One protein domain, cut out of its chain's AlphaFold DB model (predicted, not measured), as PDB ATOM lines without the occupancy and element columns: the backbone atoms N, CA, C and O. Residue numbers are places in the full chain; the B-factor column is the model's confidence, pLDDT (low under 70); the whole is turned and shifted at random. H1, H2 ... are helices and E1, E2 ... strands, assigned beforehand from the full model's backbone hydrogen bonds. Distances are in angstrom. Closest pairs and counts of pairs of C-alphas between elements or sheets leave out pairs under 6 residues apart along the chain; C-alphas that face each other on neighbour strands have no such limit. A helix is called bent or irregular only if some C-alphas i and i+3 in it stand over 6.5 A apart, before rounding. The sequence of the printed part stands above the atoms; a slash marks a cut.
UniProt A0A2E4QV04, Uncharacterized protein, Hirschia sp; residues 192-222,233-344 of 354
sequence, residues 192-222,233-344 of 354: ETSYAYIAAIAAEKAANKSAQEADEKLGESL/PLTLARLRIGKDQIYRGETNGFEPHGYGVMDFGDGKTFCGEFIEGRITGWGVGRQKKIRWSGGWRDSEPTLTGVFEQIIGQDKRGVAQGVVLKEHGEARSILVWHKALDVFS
ATOM      1  N   GLU A 192      54.913   2.387 -45.123       87.12
ATOM      2  CA  GLU A 192      54.395   1.357 -44.214       87.12
ATOM      3  C   GLU A 192      52.918   1.061 -44.485       87.12
ATOM      4  O   GLU A 192      52.522  -0.095 -44.650       87.12
ATOM      5  N   THR A 193      52.107   2.111 -44.615       86.94
ATOM      6  CA  THR A 193      50.679   1.972 -44.933       86.94
ATOM      7  C   THR A 193      50.473   1.398 -46.330       86.94
ATOM      8  O   THR A 193      49.580   0.578 -46.555       86.94
ATOM      9  N   SER A 194      51.340   1.769 -47.271       88.06
ATOM     10  CA  SER A 194      51.332   1.212 -48.620       88.06
ATOM     11  C   SER A 194      51.613  -0.292 -48.627       88.06
ATOM     12  O   SER A 194      50.909  -1.033 -49.314       88.06
ATOM     13  N   TYR A 195      52.608  -0.746 -47.862       88.81
ATOM     14  CA  TYR A 195      52.922  -2.166 -47.724       88.81
ATOM     15  C   TYR A 195      51.789  -2.928 -47.046       88.81
ATOM     16  O   TYR A 195      51.368  -3.961 -47.562       88.81
ATOM     17  N   ALA A 196      51.245  -2.393 -45.952       89.75
ATOM     18  CA  ALA A 196      50.120  -2.996 -45.247       89.75
ATOM     19  C   ALA A 196      48.889  -3.158 -46.142       89.75
ATOM     20  O   ALA A 196      48.255  -4.213 -46.141       89.75
ATOM     21  N   TYR A 197      48.576  -2.141 -46.949       91.56
ATOM     22  CA  TYR A 197      47.492  -2.223 -47.918       91.56
ATOM     23  C   TYR A 197      47.739  -3.333 -48.943       91.56
ATOM     24  O   TYR A 197      46.881  -4.186 -49.143       91.56
ATOM     25  N   ILE A 198      48.920  -3.363 -49.572       91.69
ATOM     26  CA  ILE A 198      49.262  -4.378 -50.580       91.69
ATOM     27  C   ILE A 198      49.199  -5.788 -49.979       91.69
ATOM     28  O   ILE A 198      48.613  -6.681 -50.593       91.69
ATOM     29  N   ALA A 199      49.747  -5.976 -48.777       92.19
ATOM     30  CA  ALA A 199      49.712  -7.248 -48.063       92.19
ATOM     31  C   ALA A 199      48.273  -7.684 -47.753       92.19
ATOM     32  O   ALA A 199      47.907  -8.824 -48.026       92.19
ATOM     33  N   ALA A 200      47.423  -6.767 -47.286       93.75
ATOM     34  CA  ALA A 200      46.011  -7.046 -47.038       93.75
ATOM     35  C   ALA A 200      45.250  -7.441 -48.312       93.75
ATOM     36  O   ALA A 200      44.468  -8.387 -48.283       93.75
ATOM     37  N   ILE A 201      45.498  -6.772 -49.445       94.69
ATOM     38  CA  ILE A 201      44.886  -7.137 -50.733       94.69
ATOM     39  C   ILE A 201      45.368  -8.512 -51.212       94.69
ATOM     40  O   ILE A 201      44.571  -9.298 -51.727       94.69
ATOM     41  N   ALA A 202      46.654  -8.826 -51.042       92.69
ATOM     42  CA  ALA A 202      47.192 -10.142 -51.375       92.69
ATOM     43  C   ALA A 202      46.567 -11.245 -50.502       92.69
ATOM     44  O   ALA A 202      46.114 -12.260 -51.036       92.69
ATOM     45  N   ALA A 203      46.466 -11.014 -49.190       94.19
ATOM     46  CA  ALA A 203      45.821 -11.928 -48.252       94.19
ATOM     47  C   ALA A 203      44.332 -12.120 -48.567       94.19
ATOM     48  O   ALA A 203      43.837 -13.242 -48.545       94.19
ATOM     49  N   GLU A 204      43.621 -11.055 -48.949       96.12
ATOM     50  CA  GLU A 204      42.238 -11.137 -49.419       96.12
ATOM     51  C   GLU A 204      42.102 -12.026 -50.668       96.12
ATOM     52  O   GLU A 204      41.201 -12.865 -50.731       96.12
ATOM     53  N   LYS A 205      42.986 -11.877 -51.663       95.00
ATOM     54  CA  LYS A 205      42.970 -12.733 -52.861       95.00
ATOM     55  C   LYS A 205      43.205 -14.203 -52.501       95.00
ATOM     56  O   LYS A 205      42.462 -15.063 -52.970       95.00
ATOM     57  N   ALA A 206      44.193 -14.485 -51.652       93.12
ATOM     58  CA  ALA A 206      44.490 -15.839 -51.181       93.12
ATOM     59  C   ALA A 206      43.321 -16.446 -50.381       93.12
ATOM     60  O   ALA A 206      42.954 -17.602 -50.596       93.12
ATOM     61  N   ALA A 207      42.685 -15.648 -49.523       95.31
ATOM     62  CA  ALA A 207      41.489 -16.021 -48.776       95.31
ATOM     63  C   ALA A 207      40.309 -16.361 -49.689       95.31
ATOM     64  O   ALA A 207      39.693 -17.410 -49.520       95.31
ATOM     65  N   ASN A 208      40.012 -15.516 -50.680       96.12
ATOM     66  CA  ASN A 208      38.925 -15.767 -51.627       96.12
ATOM     67  C   ASN A 208      39.181 -17.023 -52.467       96.12
ATOM     68  O   ASN A 208      38.263 -17.817 -52.652       96.12
ATOM     69  N   LYS A 209      40.424 -17.240 -52.915       94.00
ATOM     70  CA  LYS A 209      40.814 -18.473 -53.614       94.00
ATOM     71  C   LYS A 209      40.603 -19.705 -52.729       94.00
ATOM     72  O   LYS A 209      39.961 -20.656 -53.155       94.00
ATOM     73  N   SER A 210      41.072 -19.665 -51.483       92.12
ATOM     74  CA  SER A 210      40.911 -20.775 -50.531       92.12
ATOM     75  C   SER A 210      39.437 -21.051 -50.220       92.12
ATOM     76  O   SER A 210      39.020 -22.203 -50.149       92.12
ATOM     77  N   ALA A 211      38.620 -20.004 -50.083       94.75
ATOM     78  CA  ALA A 211      37.179 -20.133 -49.890       94.75
ATOM     79  C   ALA A 211      36.477 -20.746 -51.113       94.75
ATOM     80  O   ALA A 211      35.623 -21.612 -50.940       94.75
ATOM     81  N   GLN A 212      36.856 -20.335 -52.328       94.25
ATOM     82  CA  GLN A 212      36.350 -20.923 -53.568       94.25
ATOM     83  C   GLN A 212      36.716 -22.408 -53.661       94.25
ATOM     84  O   GLN A 212      35.836 -23.235 -53.875       94.25
ATOM     85  N   GLU A 213      37.984 -22.763 -53.438       91.25
ATOM     86  CA  GLU A 213      38.418 -24.164 -53.461       91.25
ATOM     87  C   GLU A 213      37.716 -25.006 -52.383       91.25
ATOM     88  O   GLU A 213      37.436 -26.186 -52.604       91.25
ATOM     89  N   ALA A 214      37.426 -24.423 -51.213       90.25
ATOM     90  CA  ALA A 214      36.645 -25.081 -50.170       90.25
ATOM     91  C   ALA A 214      35.194 -25.327 -50.616       90.25
ATOM     92  O   ALA A 214      34.680 -26.424 -50.406       90.25
ATOM     93  N   ASP A 215      34.548 -24.342 -51.248       91.19
ATOM     94  CA  ASP A 215      33.185 -24.477 -51.775       91.19
ATOM     95  C   ASP A 215      33.118 -25.513 -52.919       91.19
ATOM     96  O   ASP A 215      32.205 -26.340 -52.931       91.19
ATOM     97  N   GLU A 216      34.102 -25.536 -53.825       90.31
ATOM     98  CA  GLU A 216      34.196 -26.510 -54.925       90.31
ATOM     99  C   GLU A 216      34.392 -27.943 -54.405       90.31
ATOM    100  O   GLU A 216      33.614 -28.837 -54.735       90.31
ATOM    101  N   LYS A 217      35.379 -28.169 -53.527       87.12
ATOM    102  CA  LYS A 217      35.694 -29.515 -53.009       87.12
ATOM    103  C   LYS A 217      34.594 -30.087 -52.116       87.12
ATOM    104  O   LYS A 217      34.384 -31.298 -52.101       87.12
ATOM    105  N   LEU A 218      33.896 -29.243 -51.358       80.19
ATOM    106  CA  LEU A 218      32.813 -29.688 -50.473       80.19
ATOM    107  C   LEU A 218      31.469 -29.814 -51.187       80.19
ATOM    108  O   LEU A 218      30.616 -30.567 -50.719       80.19
ATOM    109  N   GLY A 219      31.283 -29.131 -52.319       61.44
ATOM    110  CA  GLY A 219      30.135 -29.347 -53.198       61.44
ATOM    111  C   GLY A 219      30.074 -30.770 -53.761       61.44
ATOM    112  O   GLY A 219      28.986 -31.255 -54.065       61.44
ATOM    113  N   GLU A 220      31.215 -31.462 -53.839       55.78
ATOM    114  CA  GLU A 220      31.324 -32.800 -54.428       55.78
ATOM    115  C   GLU A 220      31.240 -33.952 -53.409       55.78
ATOM    116  O   GLU A 220      30.945 -35.084 -53.797       55.78
ATOM    117  N   SER A 221      31.456 -33.714 -52.107       42.25
ATOM    118  CA  SER A 221      31.397 -34.781 -51.095       42.25
ATOM    119  C   SER A 221      31.252 -34.244 -49.666       42.25
ATOM    120  O   SER A 221      32.226 -33.881 -49.006       42.25
ATOM    121  N   LEU A 222      30.023 -34.238 -49.143       39.69
ATOM    122  CA  LEU A 222      29.755 -34.069 -47.713       39.69
ATOM    123  C   LEU A 222      29.556 -35.440 -47.064       39.69
ATOM    124  O   LEU A 222      28.441 -35.928 -46.907       39.69
ATOM    125  N   PRO A 233      48.188 -31.275 -42.564       72.25
ATOM    126  CA  PRO A 233      48.272 -30.191 -43.532       72.25
ATOM    127  C   PRO A 233      46.962 -29.406 -43.455       72.25
ATOM    128  O   PRO A 233      45.912 -29.991 -43.179       72.25
ATOM    129  N   LEU A 234      47.030 -28.094 -43.675       77.25
ATOM    130  CA  LEU A 234      45.829 -27.274 -43.759       77.25
ATOM    131  C   LEU A 234      44.845 -27.948 -44.717       77.25
ATOM    132  O   LEU A 234      45.179 -28.264 -45.862       77.25
ATOM    133  N   THR A 235      43.665 -28.254 -44.196       88.94
ATOM    134  CA  THR A 235      42.572 -28.829 -44.979       88.94
ATOM    135  C   THR A 235      41.637 -27.703 -45.366       88.94
ATOM    136  O   THR A 235      41.523 -26.721 -44.643       88.94
ATOM    137  N   LEU A 236      40.992 -27.805 -46.521       91.62
ATOM    138  CA  LEU A 236      39.977 -26.833 -46.907       91.62
ATOM    139  C   LEU A 236      38.642 -27.265 -46.309       91.62
ATOM    140  O   LEU A 236      38.252 -28.425 -46.442       91.62
ATOM    141  N   ALA A 237      37.958 -26.339 -45.649       92.62
ATOM    142  CA  ALA A 237      36.693 -26.602 -44.990       92.62
ATOM    143  C   ALA A 237      35.717 -25.430 -45.116       92.62
ATOM    144  O   ALA A 237      36.098 -24.265 -45.246       92.62
ATOM    145  N   ARG A 238      34.432 -25.763 -44.990       94.44
ATOM    146  CA  ARG A 238      33.345 -24.828 -44.728       94.44
ATOM    147  C   ARG A 238      32.810 -25.118 -43.334       94.44
ATOM    148  O   ARG A 238      32.169 -26.143 -43.116       94.44
ATOM    149  N   LEU A 239      33.105 -24.235 -42.388       93.25
ATOM    150  CA  LEU A 239      32.762 -24.403 -40.979       93.25
ATOM    151  C   LEU A 239      31.590 -23.490 -40.625       93.25
ATOM    152  O   LEU A 239      31.603 -22.299 -40.933       93.25
ATOM    153  N   ARG A 240      30.583 -24.036 -39.944       94.44
ATOM    154  CA  ARG A 240      29.581 -23.226 -39.247       94.44
ATOM    155  C   ARG A 240      30.066 -23.028 -37.821       94.44
ATOM    156  O   ARG A 240      30.078 -23.971 -37.041       94.44
ATOM    157  N   ILE A 241      30.508 -21.814 -37.527       92.06
ATOM    158  CA  ILE A 241      31.202 -21.476 -36.281       92.06
ATOM    159  C   ILE A 241      30.214 -21.063 -35.190       92.06
ATOM    160  O   ILE A 241      30.377 -21.386 -34.020       92.06
ATOM    161  N   GLY A 242      29.161 -20.357 -35.585       92.38
ATOM    162  CA  GLY A 242      28.100 -19.912 -34.698       92.38
ATOM    163  C   GLY A 242      26.748 -20.041 -35.376       92.38
ATOM    164  O   GLY A 242      26.616 -20.644 -36.445       92.38
ATOM    165  N   LYS A 243      25.724 -19.433 -34.771       93.94
ATOM    166  CA  LYS A 243      24.368 -19.461 -35.328       93.94
ATOM    167  C   LYS A 243      24.348 -18.955 -36.771       93.94
ATOM    168  O   LYS A 243      23.843 -19.665 -37.634       93.94
ATOM    169  N   ASP A 244      24.974 -17.813 -37.025       95.00
ATOM    170  CA  ASP A 244      24.946 -17.148 -38.334       95.00
ATOM    171  C   ASP A 244      26.351 -16.956 -38.934       95.00
ATOM    172  O   ASP A 244      26.498 -16.347 -39.987       95.00
ATOM    173  N   GLN A 245      27.384 -17.509 -38.284       95.19
ATOM    174  CA  GLN A 245      28.774 -17.360 -38.715       95.19
ATOM    175  C   GLN A 245      29.214 -18.539 -39.583       95.19
ATOM    176  O   GLN A 245      29.151 -19.697 -39.152       95.19
ATOM    177  N   ILE A 246      29.690 -18.237 -40.788       96.25
ATOM    178  CA  ILE A 246      30.166 -19.223 -41.760       96.25
ATOM    179  C   ILE A 246      31.591 -18.865 -42.159       96.25
ATOM    180  O   ILE A 246      31.855 -17.785 -42.680       96.25
ATOM    181  N   TYR A 247      32.496 -19.813 -41.970       96.31
ATOM    182  CA  TYR A 247      33.866 -19.742 -42.447       96.31
ATOM    183  C   TYR A 247      34.066 -20.651 -43.655       96.31
ATOM    184  O   TYR A 247      33.511 -21.749 -43.706       96.31
ATOM    185  N   ARG A 248      34.870 -20.197 -44.616       96.69
ATOM    186  CA  ARG A 248      35.305 -20.957 -45.792       96.69
ATOM    187  C   ARG A 248      36.783 -20.708 -46.030       96.69
ATOM    188  O   ARG A 248      37.178 -19.560 -46.213       96.69
ATOM    189  N   GLY A 249      37.585 -21.760 -46.062       96.06
ATOM    190  CA  GLY A 249      39.018 -21.640 -46.301       96.06
ATOM    191  C   GLY A 249      39.804 -22.749 -45.631       96.06
ATOM    192  O   GLY A 249      39.300 -23.855 -45.436       96.06
ATOM    193  N   GLU A 250      41.050 -22.450 -45.307       95.12
ATOM    194  CA  GLU A 250      41.971 -23.374 -44.662       95.12
ATOM    195  C   GLU A 250      41.602 -23.630 -43.178       95.12
ATOM    196  O   GLU A 250      41.052 -22.801 -42.454       95.12
ATOM    197  N   THR A 251      41.869 -24.832 -42.680       93.94
ATOM    198  CA  THR A 251      41.656 -25.193 -41.275       93.94
ATOM    199  C   THR A 251      42.714 -26.183 -40.810       93.94
ATOM    200  O   THR A 251      43.174 -27.039 -41.570       93.94
ATOM    201  N   ASN A 252      43.050 -26.120 -39.519       90.06
ATOM    202  CA  ASN A 252      43.817 -27.158 -38.821       90.06
ATOM    203  C   ASN A 252      42.959 -28.407 -38.483       90.06
ATOM    204  O   ASN A 252      43.390 -29.319 -37.772       90.06
ATOM    205  N   GLY A 253      41.729 -28.460 -39.000       87.56
ATOM    206  CA  GLY A 253      40.769 -29.545 -38.857       87.56
ATOM    207  C   GLY A 253      39.776 -29.372 -37.709       87.56
ATOM    208  O   GLY A 253      38.899 -30.220 -37.557       87.56
ATOM    209  N   PHE A 254      39.895 -28.308 -36.916       89.12
ATOM    210  CA  PHE A 254      38.934 -27.978 -35.857       89.12
ATOM    211  C   PHE A 254      38.457 -26.527 -35.936       89.12
ATOM    212  O   PHE A 254      37.289 -26.245 -35.690       89.12
ATOM    213  N   GLU A 255      39.343 -25.613 -36.323       94.06
ATOM    214  CA  GLU A 255      39.088 -24.175 -36.315       94.06
ATOM    215  C   GLU A 255      39.697 -23.496 -37.552       94.06
ATOM    216  O   GLU A 255      40.580 -24.069 -38.206       94.06
ATOM    217  N   PRO A 256      39.232 -22.287 -37.909       96.25
ATOM    218  CA  PRO A 256      39.848 -21.486 -38.964       96.25
ATOM    219  C   PRO A 256      41.360 -21.340 -38.774       96.25
ATOM    220  O   PRO A 256      41.821 -20.986 -37.687       96.25
ATOM    221  N   HIS A 257      42.137 -21.595 -39.823       96.31
ATOM    222  CA  HIS A 257      43.592 -21.450 -39.789       96.31
ATOM    223  C   HIS A 257      44.124 -21.227 -41.204       96.31
ATOM    224  O   HIS A 257      43.651 -21.878 -42.117       96.31
ATOM    225  N   GLY A 258      45.129 -20.380 -41.407       96.12
ATOM    226  CA  GLY A 258      45.608 -20.037 -42.746       96.12
ATOM    227  C   GLY A 258      44.683 -19.030 -43.429       96.12
ATOM    228  O   GLY A 258      44.150 -18.138 -42.774       96.12
ATOM    229  N   TYR A 259      44.490 -19.134 -44.739       97.31
ATOM    230  CA  TYR A 259      43.696 -18.171 -45.503       97.31
ATOM    231  C   TYR A 259      42.224 -18.574 -45.603       97.31
ATOM    232  O   TYR A 259      41.883 -19.695 -45.984       97.31
ATOM    233  N   GLY A 260      41.323 -17.627 -45.339       97.12
ATOM    234  CA  GLY A 260      39.902 -17.859 -45.570       97.12
ATOM    235  C   GLY A 260      39.015 -16.633 -45.465       97.12
ATOM    236  O   GLY A 260      39.453 -15.508 -45.220       97.12
ATOM    237  N   VAL A 261      37.728 -16.878 -45.677       98.06
ATOM    238  CA  VAL A 261      36.659 -15.888 -45.644       98.06
ATOM    239  C   VAL A 261      35.699 -16.247 -44.521       98.06
ATOM    240  O   VAL A 261      35.131 -17.339 -44.514       98.06
ATOM    241  N   MET A 262      35.487 -15.314 -43.597       97.81
ATOM    242  CA  MET A 262      34.462 -15.417 -42.564       97.81
ATOM    243  C   MET A 262      33.334 -14.423 -42.826       97.81
ATOM    244  O   MET A 262      33.564 -13.219 -42.949       97.81
ATOM    245  N   ASP A 263      32.114 -14.943 -42.893       97.25
ATOM    246  CA  ASP A 263      30.867 -14.185 -42.848       97.25
ATOM    247  C   ASP A 263      30.301 -14.273 -41.431       97.25
ATOM    248  O   ASP A 263      30.152 -15.370 -40.890       97.25
ATOM    249  N   PHE A 264      30.016 -13.124 -40.820       95.88
ATOM    250  CA  PHE A 264      29.504 -13.052 -39.452       95.88
ATOM    251  C   PHE A 264      27.970 -13.042 -39.383       95.88
ATOM    252  O   PHE A 264      27.410 -13.066 -38.285       95.88
ATOM    253  N   GLY A 265      27.282 -12.992 -40.528       95.12
ATOM    254  CA  GLY A 265      25.821 -13.022 -40.637       95.12
ATOM    255  C   GLY A 265      25.125 -11.674 -40.413       95.12
ATOM    256  O   GLY A 265      24.017 -11.462 -40.899       95.12
ATOM    257  N   ASP A 266      25.776 -10.712 -39.754       94.06
ATOM    258  CA  ASP A 266      25.283  -9.337 -39.552       94.06
ATOM    259  C   ASP A 266      25.691  -8.372 -40.689       94.06
ATOM    260  O   ASP A 266      25.574  -7.144 -40.577       94.06
ATOM    261  N   GLY A 267      26.191  -8.931 -41.796       94.88
ATOM    262  CA  GLY A 267      26.758  -8.197 -42.922       94.88
ATOM    263  C   GLY A 267      28.202  -7.734 -42.704       94.88
ATOM    264  O   GLY A 267      28.719  -6.989 -43.544       94.88
ATOM    265  N   LYS A 268      28.856  -8.134 -41.603       95.94
ATOM    266  CA  LYS A 268      30.316  -8.068 -41.488       95.94
ATOM    267  C   LYS A 268      30.939  -9.256 -42.212       95.94
ATOM    268  O   LYS A 268      30.467 -10.385 -42.094       95.94
ATOM    269  N   THR A 269      32.039  -9.005 -42.910       97.31
ATOM    270  CA  THR A 269      32.875 -10.065 -43.478       97.31
ATOM    271  C   THR A 269      34.344  -9.779 -43.228       97.31
ATOM    272  O   THR A 269      34.758  -8.624 -43.101       97.31
ATOM    273  N   PHE A 270      35.143 -10.835 -43.172       97.75
ATOM    274  CA  PHE A 270      36.592 -10.741 -43.143       97.75
ATOM    275  C   PHE A 270      37.199 -11.712 -44.156       97.75
ATOM    276  O   PHE A 270      36.789 -12.869 -44.217       97.75
ATOM    277  N   CYS A 271      38.180 -11.242 -44.925       98.06
ATOM    278  CA  CYS A 271      38.952 -12.040 -45.875       98.06
ATOM    279  C   CYS A 271      40.442 -11.867 -45.566       98.06
ATOM    280  O   CYS A 271      40.976 -10.773 -45.758       98.06
ATOM    281  N   GLY A 272      41.121 -12.915 -45.108       97.75
ATOM    282  CA  GLY A 272      42.544 -12.833 -44.786       97.75
ATOM    283  C   GLY A 272      43.058 -14.030 -44.002       97.75
ATOM    284  O   GLY A 272      42.565 -15.147 -44.170       97.75
ATOM    285  N   GLU A 273      44.062 -13.771 -43.173       97.69
ATOM    286  CA  GLU A 273      44.762 -14.775 -42.374       97.69
ATOM    287  C   GLU A 273      44.069 -15.084 -41.037       97.69
ATOM    288  O   GLU A 273      43.517 -14.213 -40.353       97.69
ATOM    289  N   PHE A 274      44.136 -16.360 -40.667       97.00
ATOM    290  CA  PHE A 274      43.605 -16.935 -39.445       97.00
ATOM    291  C   PHE A 274      44.663 -17.756 -38.725       97.00
ATOM    292  O   PHE A 274      45.376 -18.549 -39.337       97.00
ATOM    293  N   ILE A 275      44.711 -17.632 -37.404       95.75
ATOM    294  CA  ILE A 275      45.522 -18.480 -36.536       95.75
ATOM    295  C   ILE A 275      44.639 -18.889 -35.365       95.75
ATOM    296  O   ILE A 275      44.161 -18.039 -34.620       95.75
ATOM    297  N   GLU A 276      44.403 -20.192 -35.237       94.31
ATOM    298  CA  GLU A 276      43.633 -20.790 -34.134       94.31
ATOM    299  C   GLU A 276      42.257 -20.127 -33.930       94.31
ATOM    300  O   GLU A 276      41.911 -19.616 -32.863       94.31
ATOM    301  N   GLY A 277      41.501 -20.009 -35.026       95.19
ATOM    302  CA  GLY A 277      40.183 -19.375 -35.043       95.19
ATOM    303  C   GLY A 277      40.191 -17.847 -34.933       95.19
ATOM    304  O   GLY A 277      39.138 -17.226 -35.079       95.19
ATOM    305  N   ARG A 278      41.347 -17.212 -34.713       96.06
ATOM    306  CA  ARG A 278      41.470 -15.754 -34.584       96.06
ATOM    307  C   ARG A 278      41.922 -15.128 -35.885       96.06
ATOM    308  O   ARG A 278      42.779 -15.668 -36.576       96.06
ATOM    309  N   ILE A 279      41.407 -13.942 -36.173       97.31
ATOM    310  CA  ILE A 279      41.892 -13.126 -37.283       97.31
ATOM    311  C   ILE A 279      43.244 -12.528 -36.867       97.31
ATOM    312  O   ILE A 279      43.308 -11.706 -35.954       97.31
ATOM    313  N   THR A 280      44.330 -12.966 -37.501       96.44
ATOM    314  CA  THR A 280      45.701 -12.532 -37.184       96.44
ATOM    315  C   THR A 280      46.532 -12.544 -38.458       96.44
ATOM    316  O   THR A 280      46.464 -13.514 -39.199       96.44
ATOM    317  N   GLY A 281      47.324 -11.496 -38.696       96.31
ATOM    318  CA  GLY A 281      48.109 -11.337 -39.926       96.31
ATOM    319  C   GLY A 281      47.533 -10.239 -40.814       96.31
ATOM    320  O   GLY A 281      47.094  -9.204 -40.308       96.31
ATOM    321  N   TRP A 282      47.539 -10.426 -42.130       97.69
ATOM    322  CA  TRP A 282      46.995  -9.450 -43.071       97.69
ATOM    323  C   TRP A 282      45.588  -9.826 -43.525       97.69
ATOM    324  O   TRP A 282      45.234 -10.996 -43.672       97.69
ATOM    325  N   GLY A 283      44.760  -8.814 -43.773       97.44
ATOM    326  CA  GLY A 283      43.434  -9.067 -44.312       97.44
ATOM    327  C   GLY A 283      42.557  -7.841 -44.444       97.44
ATOM    328  O   GLY A 283      42.918  -6.714 -44.087       97.44
ATOM    329  N   VAL A 284      41.366  -8.095 -44.966       97.31
ATOM    330  CA  VAL A 284      40.378  -7.081 -45.295       97.31
ATOM    331  C   VAL A 284      39.090  -7.350 -44.532       97.31
ATOM    332  O   VAL A 284      38.398  -8.335 -44.782       97.31
ATOM    333  N   GLY A 285      38.750  -6.438 -43.626       96.88
ATOM    334  CA  GLY A 285      37.477  -6.426 -42.912       96.88
ATOM    335  C   GLY A 285      36.484  -5.506 -43.609       96.88
ATOM    336  O   GLY A 285      36.835  -4.400 -44.025       96.88
ATOM    337  N   ARG A 286      35.232  -5.938 -43.742       96.31
ATOM    338  CA  ARG A 286      34.143  -5.140 -44.311       96.31
ATOM    339  C   ARG A 286      32.952  -5.113 -43.380       96.31
ATOM    340  O   ARG A 286      32.584  -6.126 -42.799       96.31
ATOM    341  N   GLN A 287      32.312  -3.954 -43.301       95.62
ATOM    342  CA  GLN A 287      30.997  -3.816 -42.698       95.62
ATOM    343  C   GLN A 287      30.208  -2.733 -43.427       95.62
ATOM    344  O   GLN A 287      30.545  -1.550 -43.366       95.62
ATOM    345  N   LYS A 288      29.102  -3.116 -44.074       93.19
ATOM    346  CA  LYS A 288      28.232  -2.190 -44.821       93.19
ATOM    347  C   LYS A 288      29.032  -1.369 -45.848       93.19
ATOM    348  O   LYS A 288      29.407  -1.876 -46.894       93.19
ATOM    349  N   LYS A 289      29.279  -0.090 -45.551       91.81
ATOM    350  CA  LYS A 289      29.994   0.872 -46.404       91.81
ATOM    351  C   LYS A 289      31.419   1.150 -45.917       91.81
ATOM    352  O   LYS A 289      32.029   2.112 -46.360       91.81
ATOM    353  N   ILE A 290      31.923   0.372 -44.969       92.81
ATOM    354  CA  ILE A 290      33.242   0.550 -44.369       92.81
ATOM    355  C   ILE A 290      34.112  -0.646 -44.739       92.81
ATOM    356  O   ILE A 290      33.648  -1.789 -44.707       92.81
ATOM    357  N   ARG A 291      35.373  -0.372 -45.068       94.06
ATOM    358  CA  ARG A 291      36.403  -1.368 -45.343       94.06
ATOM    359  C   ARG A 291      37.695  -0.990 -44.626       94.06
ATOM    360  O   ARG A 291      38.125   0.157 -44.684       94.06
ATOM    361  N   TRP A 292      38.309  -1.964 -43.971       94.94
ATOM    362  CA  TRP A 292      39.663  -1.872 -43.436       94.94
ATOM    363  C   TRP A 292      40.555  -2.845 -44.193       94.94
ATOM    364  O   TRP A 292      40.210  -4.020 -44.290       94.94
ATOM    365  N   SER A 293      41.687  -2.366 -44.702       95.00
ATOM    366  CA  SER A 293      42.688  -3.172 -45.405       95.00
ATOM    367  C   SER A 293      44.042  -2.970 -44.728       95.00
ATOM    368  O   SER A 293      44.677  -1.934 -44.923       95.00
ATOM    369  N   GLY A 294      44.474  -3.922 -43.902       95.69
ATOM    370  CA  GLY A 294      45.707  -3.774 -43.134       95.69
ATOM    371  C   GLY A 294      46.036  -4.976 -42.262       95.69
ATOM    372  O   GLY A 294      45.576  -6.090 -42.517       95.69
ATOM    373  N   GLY A 295      46.860  -4.733 -41.244       95.31
ATOM    374  CA  GLY A 295      47.254  -5.745 -40.272       95.31
ATOM    375  C   GLY A 295      46.172  -5.968 -39.221       95.31
ATOM    376  O   GLY A 295      45.439  -5.039 -38.866       95.31
ATOM    377  N   TRP A 296      46.119  -7.185 -38.695       96.50
ATOM    378  CA  TRP A 296      45.191  -7.642 -37.671       96.50
ATOM    379  C   TRP A 296      45.918  -8.433 -36.586       96.50
ATOM    380  O   TRP A 296      46.872  -9.167 -36.865       96.50
ATOM    381  N   ARG A 297      45.445  -8.304 -35.347       95.62
ATOM    382  CA  ARG A 297      45.927  -9.063 -34.193       95.62
ATOM    383  C   ARG A 297      44.746  -9.391 -33.295       95.62
ATOM    384  O   ARG A 297      44.020  -8.485 -32.908       95.62
ATOM    385  N   ASP A 298      44.554 -10.673 -32.987       95.38
ATOM    386  CA  ASP A 298      43.482 -11.135 -32.095       95.38
ATOM    387  C   ASP A 298      42.085 -10.622 -32.494       95.38
ATOM    388  O   ASP A 298      41.239 -10.306 -31.658       95.38
ATOM    389  N   SER A 299      41.843 -10.566 -33.805       94.50
ATOM    390  CA  SER A 299      40.630 -10.039 -34.433       94.50
ATOM    391  C   SER A 299      40.341  -8.561 -34.210       94.50
ATOM    392  O   SER A 299      39.215  -8.109 -34.435       94.50
ATOM    393  N   GLU A 300      41.367  -7.792 -33.868       94.44
ATOM    394  CA  GLU A 300      41.335  -6.339 -33.871       94.44
ATOM    395  C   GLU A 300      42.234  -5.789 -34.988       94.44
ATOM    396  O   GLU A 300      43.312  -6.338 -35.256       94.44
ATOM    397  N   PRO A 301      41.809  -4.721 -35.684       93.94
ATOM    398  CA  PRO A 301      42.661  -4.047 -36.650       93.94
ATOM    399  C   PRO A 301      43.847  -3.390 -35.931       93.94
ATOM    400  O   PRO A 301      43.697  -2.735 -34.902       93.94
ATOM    401  N   THR A 302      45.042  -3.547 -36.492       92.25
ATOM    402  CA  THR A 302      46.259  -2.894 -35.989       92.25
ATOM    403  C   THR A 302      46.327  -1.426 -36.426       92.25
ATOM    404  O   THR A 302      45.452  -0.921 -37.129       92.25
ATOM    405  N   LEU A 303      47.383  -0.716 -36.022       88.12
ATOM    406  CA  LEU A 303      47.617   0.665 -36.454       88.12
ATOM    407  C   LEU A 303      48.024   0.769 -37.932       88.12
ATOM    408  O   LEU A 303      47.870   1.831 -38.523       88.12
ATOM    409  N   THR A 304      48.500  -0.310 -38.558       90.06
ATOM    410  CA  THR A 304      49.024  -0.255 -39.928       90.06
ATOM    411  C   THR A 304      47.980  -0.746 -40.928       90.06
ATOM    412  O   THR A 304      47.733  -1.948 -41.062       90.06
ATOM    413  N   GLY A 305      47.366   0.182 -41.658       92.38
ATOM    414  CA  GLY A 305      46.370  -0.144 -42.672       92.38
ATOM    415  C   GLY A 305      45.652   1.068 -43.241       92.38
ATOM    416  O   GLY A 305      45.930   2.214 -42.894       92.38
ATOM    417  N   VAL A 306      44.715   0.791 -44.140       91.44
ATOM    418  CA  VAL A 306      43.903   1.797 -44.819       91.44
ATOM    419  C   VAL A 306      42.443   1.594 -44.449       91.44
ATOM    420  O   VAL A 306      41.873   0.523 -44.661       91.44
ATOM    421  N   PHE A 307      41.831   2.658 -43.936       91.44
ATOM    422  CA  PHE A 307      40.393   2.740 -43.722       91.44
ATOM    423  C   PHE A 307      39.719   3.441 -44.903       91.44
ATOM    424  O   PHE A 307      40.032   4.590 -45.235       91.44
ATOM    425  N   GLU A 308      38.751   2.763 -45.507       88.81
ATOM    426  CA  GLU A 308      37.962   3.259 -46.627       88.81
ATOM    427  C   GLU A 308      36.487   3.338 -46.216       88.81
ATOM    428  O   GLU A 308      35.883   2.351 -45.788       88.81
ATOM    429  N   GLN A 309      35.882   4.514 -46.385       90.06
ATOM    430  CA  GLN A 309      34.434   4.679 -46.281       90.06
ATOM    431  C   GLN A 309      33.852   4.908 -47.675       90.06
ATOM    432  O   GLN A 309      34.172   5.887 -48.347       90.06
ATOM    433  N   ILE A 310      32.971   4.013 -48.105       83.06
ATOM    434  CA  ILE A 310      32.260   4.078 -49.380       83.06
ATOM    435  C   ILE A 310      31.093   5.061 -49.229       83.06
ATOM    436  O   ILE A 310      30.083   4.756 -48.592       83.06
ATOM    437  N   ILE A 311      31.192   6.246 -49.834       82.00
ATOM    438  CA  ILE A 311      30.174   7.314 -49.728       82.00
ATOM    439  C   ILE A 311      29.148   7.205 -50.873       82.00
ATOM    440  O   ILE A 311      28.650   8.185 -51.413       82.00
ATOM    441  N   GLY A 312      28.787   5.972 -51.231       76.12
ATOM    442  CA  GLY A 312      27.864   5.667 -52.324       76.12
ATOM    443  C   GLY A 312      28.544   5.000 -53.516       76.12
ATOM    444  O   GLY A 312      29.769   4.949 -53.626       76.12
ATOM    445  N   GLN A 313      27.713   4.445 -54.390       61.44
ATOM    446  CA  GLN A 313      28.114   4.000 -55.717       61.44
ATOM    447  C   GLN A 313      27.639   5.054 -56.710       61.44
ATOM    448  O   GLN A 313      26.514   5.548 -56.598       61.44
ATOM    449  N   ASP A 314      28.488   5.415 -57.669       60.81
ATOM    450  CA  ASP A 314      28.003   6.177 -58.812       60.81
ATOM    451  C   ASP A 314      26.995   5.332 -59.621       60.81
ATOM    452  O   ASP A 314      26.821   4.132 -59.394       60.81
ATOM    453  N   LYS A 315      26.315   5.940 -60.601       56.66
ATOM    454  CA  LYS A 315      25.336   5.229 -61.450       56.66
ATOM    455  C   LYS A 315      25.932   4.047 -62.235       56.66
ATOM    456  O   LYS A 315      25.177   3.284 -62.825       56.66
ATOM    457  N   ARG A 316      27.261   3.912 -62.275       59.69
ATOM    458  CA  ARG A 316      27.995   2.829 -62.943       59.69
ATOM    459  C   ARG A 316      28.423   1.736 -61.958       59.69
ATOM    460  O   ARG A 316      29.116   0.809 -62.361       59.69
ATOM    461  N   GLY A 317      28.027   1.832 -60.687       52.88
ATOM    462  CA  GLY A 317      28.383   0.874 -59.643       52.88
ATOM    463  C   GLY A 317      29.792   1.070 -59.076       52.88
ATOM    464  O   GLY A 317      30.224   0.269 -58.248       52.88
ATOM    465  N   VAL A 318      30.513   2.123 -59.476       47.16
ATOM    466  CA  VAL A 318      31.860   2.391 -58.965       47.16
ATOM    467  C   VAL A 318      31.730   3.042 -57.594       47.16
ATOM    468  O   VAL A 318      31.169   4.131 -57.451       47.16
ATOM    469  N   ALA A 319      32.232   2.361 -56.566       47.88
ATOM    470  CA  ALA A 319      32.296   2.902 -55.217       47.88
ATOM    471  C   ALA A 319      33.224   4.126 -55.195       47.88
ATOM    472  O   ALA A 319      34.410   4.016 -55.498       47.88
ATOM    473  N   GLN A 320      32.696   5.289 -54.811       45.59
ATOM    474  CA  GLN A 320      33.535   6.429 -54.451       45.59
ATOM    475  C   GLN A 320      33.922   6.270 -52.979       45.59
ATOM    476  O   GLN A 320      33.141   6.559 -52.069       45.59
ATOM    477  N   GLY A 321      35.108   5.711 -52.749       49.19
ATOM    478  CA  GLY A 321      35.705   5.618 -51.424       49.19
ATOM    479  C   GLY A 321      36.413   6.918 -51.066       49.19
ATOM    480  O   GLY A 321      37.193   7.435 -51.863       49.19
ATOM    481  N   VAL A 322      36.175   7.435 -49.863       53.47
ATOM    482  CA  VAL A 322      37.127   8.361 -49.247       53.47
ATOM    483  C   VAL A 322      38.115   7.509 -48.469       53.47
ATOM    484  O   VAL A 322      37.737   6.810 -47.525       53.47
ATOM    485  N   VAL A 323      39.378   7.557 -48.885       60.81
ATOM    486  CA  VAL A 323      40.484   7.061 -48.072       60.81
ATOM    487  C   VAL A 323      40.682   8.068 -46.954       60.81
ATOM    488  O   VAL A 323      41.070   9.209 -47.209       60.81
ATOM    489  N   LEU A 324      40.345   7.682 -45.725       54.19
ATOM    490  CA  LEU A 324      40.179   8.675 -44.668       54.19
ATOM    491  C   LEU A 324      41.462   9.064 -43.941       54.19
ATOM    492  O   LEU A 324      41.402  10.099 -43.282       54.19
ATOM    493  N   LYS A 325      42.571   8.315 -44.087       58.16
ATOM    494  CA  LYS A 325      43.982   8.712 -43.849       58.16
ATOM    495  C   LYS A 325      44.867   7.509 -43.522       58.16
ATOM    496  O   LYS A 325      44.386   6.431 -43.191       58.16
ATOM    497  N   GLU A 326      46.164   7.770 -43.602       51.53
ATOM    498  CA  GLU A 326      47.239   7.005 -42.991       51.53
ATOM    499  C   GLU A 326      47.185   7.072 -41.452       51.53
ATOM    500  O   GLU A 326      46.856   8.119 -40.882       51.53
ATOM    501  N   HIS A 327      47.526   5.978 -40.774       53.69
ATOM    502  CA  HIS A 327      47.681   5.959 -39.323       53.69
ATOM    503  C   HIS A 327      49.161   6.079 -38.938       53.69
ATOM    504  O   HIS A 327      49.932   5.138 -39.086       53.69
ATOM    505  N   GLY A 328      49.520   7.263 -38.434       44.56
ATOM    506  CA  GLY A 328      50.863   7.629 -37.959       44.56
ATOM    507  C   GLY A 328      50.901   8.991 -37.244       44.56
ATOM    508  O   GLY A 328      51.692   9.187 -36.330       44.56
ATOM    509  N   GLU A 329      49.980   9.912 -37.566       42.22
ATOM    510  CA  GLU A 329      49.896  11.237 -36.922       42.22
ATOM    511  C   GLU A 329      48.674  11.411 -35.999       42.22
ATOM    512  O   GLU A 329      47.578  10.931 -36.290       42.22
ATOM    513  N   ALA A 330      48.823  12.199 -34.924       36.81
ATOM    514  CA  ALA A 330      47.852  12.428 -33.838       36.81
ATOM    515  C   ALA A 330      46.425  12.867 -34.256       36.81
ATOM    516  O   ALA A 330      45.491  12.793 -33.460       36.81
ATOM    517  N   ARG A 331      46.203  13.292 -35.508       37.72
ATOM    518  CA  ARG A 331      44.868  13.638 -36.043       37.72
ATOM    519  C   ARG A 331      44.061  12.433 -36.550       37.72
ATOM    520  O   ARG A 331      42.912  12.606 -36.954       37.72
ATOM    521  N   SER A 332      44.639  11.235 -36.541       49.00
ATOM    522  CA  SER A 332      44.028   9.994 -37.043       49.00
ATOM    523  C   SER A 332      43.183   9.244 -35.991       49.00
ATOM    524  O   SER A 332      42.354   8.407 -36.342       49.00
ATOM    525  N   ILE A 333      43.289   9.613 -34.710       47.91
ATOM    526  CA  ILE A 333      42.663   8.930 -33.558       47.91
ATOM    527  C   ILE A 333      41.134   8.750 -33.708       47.91
ATOM    528  O   ILE A 333      40.598   7.694 -33.383       47.91
ATOM    529  N   LEU A 334      40.414   9.730 -34.273       47.56
ATOM    530  CA  LEU A 334      38.949   9.659 -34.414       47.56
ATOM    531  C   LEU A 334      38.478   8.621 -35.455       47.56
ATOM    532  O   LEU A 334      37.402   8.038 -35.309       47.56
ATOM    533  N   VAL A 335      39.259   8.403 -36.520       54.56
ATOM    534  CA  VAL A 335      38.954   7.394 -37.552       54.56
ATOM    535  C   VAL A 335      39.236   6.000 -37.001       54.56
ATOM    536  O   VAL A 335      38.441   5.087 -37.222       54.56
ATOM    537  N   TRP A 336      40.293   5.870 -36.198       57.34
ATOM    538  CA  TRP A 336      40.633   4.626 -35.519       57.34
ATOM    539  C   TRP A 336      39.567   4.176 -34.536       57.34
ATOM    540  O   TRP A 336      39.162   3.024 -34.584       57.34
ATOM    541  N   HIS A 337      39.054   5.082 -33.700       62.25
ATOM    542  CA  HIS A 337      37.979   4.730 -32.775       62.25
ATOM    543  C   HIS A 337      36.742   4.233 -33.515       62.25
ATOM    544  O   HIS A 337      36.154   3.255 -33.092       62.25
ATOM    545  N   LYS A 338      36.398   4.805 -34.676       63.38
ATOM    546  CA  LYS A 338      35.304   4.263 -35.495       63.38
ATOM    547  C   LYS A 338      35.634   2.899 -36.090       63.38
ATOM    548  O   LYS A 338      34.754   2.051 -36.129       63.38
ATOM    549  N   ALA A 339      36.854   2.686 -36.580       59.97
ATOM    550  CA  ALA A 339      37.271   1.388 -37.108       59.97
ATOM    551  C   ALA A 339      37.248   0.316 -36.011       59.97
ATOM    552  O   ALA A 339      36.668  -0.748 -36.213       59.97
ATOM    553  N   LEU A 340      37.789   0.630 -34.835       68.06
ATOM    554  CA  LEU A 340      37.682  -0.201 -33.651       68.06
ATOM    555  C   LEU A 340      36.231  -0.392 -33.233       68.06
ATOM    556  O   LEU A 340      35.844  -1.518 -33.038       68.06
ATOM    557  N   ASP A 341      35.374   0.616 -33.151       75.81
ATOM    558  CA  ASP A 341      33.978   0.411 -32.732       75.81
ATOM    559  C   ASP A 341      33.205  -0.492 -33.713       75.81
ATOM    560  O   ASP A 341      32.356  -1.291 -33.323       75.81
ATOM    561  N   VAL A 342      33.520  -0.392 -35.006       76.69
ATOM    562  CA  VAL A 342      32.921  -1.184 -36.094       76.69
ATOM    563  C   VAL A 342      33.410  -2.639 -36.047       76.69
ATOM    564  O   VAL A 342      32.608  -3.579 -36.132       76.69
ATOM    565  N   PHE A 343      34.718  -2.838 -35.882       77.44
ATOM    566  CA  PHE A 343      35.367  -4.150 -35.968       77.44
ATOM    567  C   PHE A 343      35.674  -4.799 -34.609       77.44
ATOM    568  O   PHE A 343      35.937  -5.998 -34.546       77.44
ATOM    569  N   SER A 344      35.553  -4.064 -33.509       71.56
ATOM    570  CA  SER A 344      35.629  -4.605 -32.155       71.56
ATOM    571  C   SER A 344      34.485  -5.589 -31.960       71.56
ATOM    572  O   SER A 344      33.346  -5.404 -32.402       71.56
TER     573      SER A 344
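AT A GLANCE: This is residues 192 to 222 and 233 to 344 of the 354 residues of an uncharacterized protein of Hirschia sp (UniProt A0A2E4QV04). Eight strands follow one another as a single antiparallel sheet that is twisted and bent into an open trough, and the long helix H1 runs crosswise along its outer face, over most of its length. The short helix H2 comes back over the opposite, hollow face, near E5, E6 and E7, and the hairpin of E7 and E8 makes one end of the sheet. The printed part has 143 residues, with the named elements H1, E1 to E8 and H2 in this order along the chain; the sheet's order is E1 E2 E3 E4 E5 E6 E7 E8, and the class is mixed, helices and strands. The whole is compact, with a radius of gyration of the C-alphas of 15.5 A and spans of 51 by 35 by 28 A.

HOW THE PARTS SIT: H1, residues 192 to 219, is on the sheet formed by E1, residues 235 to 240, E2, 246 to 251, E3, 256 to 263, E4, 268 to 275, E5, 278 to 287, E6, 290 to 297, E7, 300 to 313, and E8, 319 to 323. Its height over the sheet is 6.7 A, and it runs across the strands, at 85 degrees to E6 on the local plane. Among its closest C-alphas to the strands are Thr 193 and Gly 305 of E7, 5.3 A, Ala 200 and Gly 283 of E5, 4.3 A, Ala 207 and Gly 260 of E3, 4.0 A, and Ala 214 and Leu 236 of E1, 5.0 A. The strands make a meander, each the antiparallel neighbour of the one before, and each successive pair is a hairpin; E1 and E8 are the edge strands. Within hydrogen-bond range are N 237 and O 249 of E1 and E2, 2.8 A; N 248 and O 261 of E2 and E3, 2.9 A; N 260 and O 272 of E3 and E4, 3.0 A; N 271 and O 284 of E4 and E5, 2.9 A; N 285 and O 292 of E5 and E6, 2.9 A; N 293 and O 306 of E6 and E7, 2.9 A; and N 311 and O 320 of E7 and E8, 3.0 A. H2, residues 333 to 343, is on the opposite face from H1, at a height over the sheet of 7.9 A. H2 is over none of the strands, but only just: 2 of its C-alphas fall on each of E5, E6 and E7. Its closest C-alphas to E7 are those of Phe 343 and Glu 300, 6.7 A. H1 and H2 are apart. In both helices every O i to N i+4 pair is within hydrogen-bond range.

IN THESE COORDINATES: H1 begins at C-alpha 192, (54.395, 1.357, -44.214), and is 40.1 A long. E1 spans 15.3 A, E2 13.0 A, E3 12.2 A, E4 19.1 A, E5 17.8 A and E6 18.9 A. E7, the longest strand, starts at C-alpha 300, (41.335, -6.339, -33.871), and spans 27.5 A; E8 spans 11.6 A. Five strands bend: E3 by 121 degrees at residue 259, E4 by 80 at 272, E5 by 119 at 281, E6 by 79 at 294 and E7 by 107 at 303. H2 is 15.2 A long and ends at C-alpha 343, (35.367, -4.150, -35.968).

THE WHOLE: The two C-alphas farthest apart are those of Ser 221 and Ala 330, 52.9 A. Residues 223 to 232 are not printed; C-alphas 222 and 233 are 19.4 A apart across this cut, which lies in the link from H1 to E1. Of the links that are printed whole, the seven between successive strands are tight, and that from E8 to H2, nine residues, is short. Mean pLDDT of the printed part is 83.5; residues 219 to 222 and 313 to 340 are under 70.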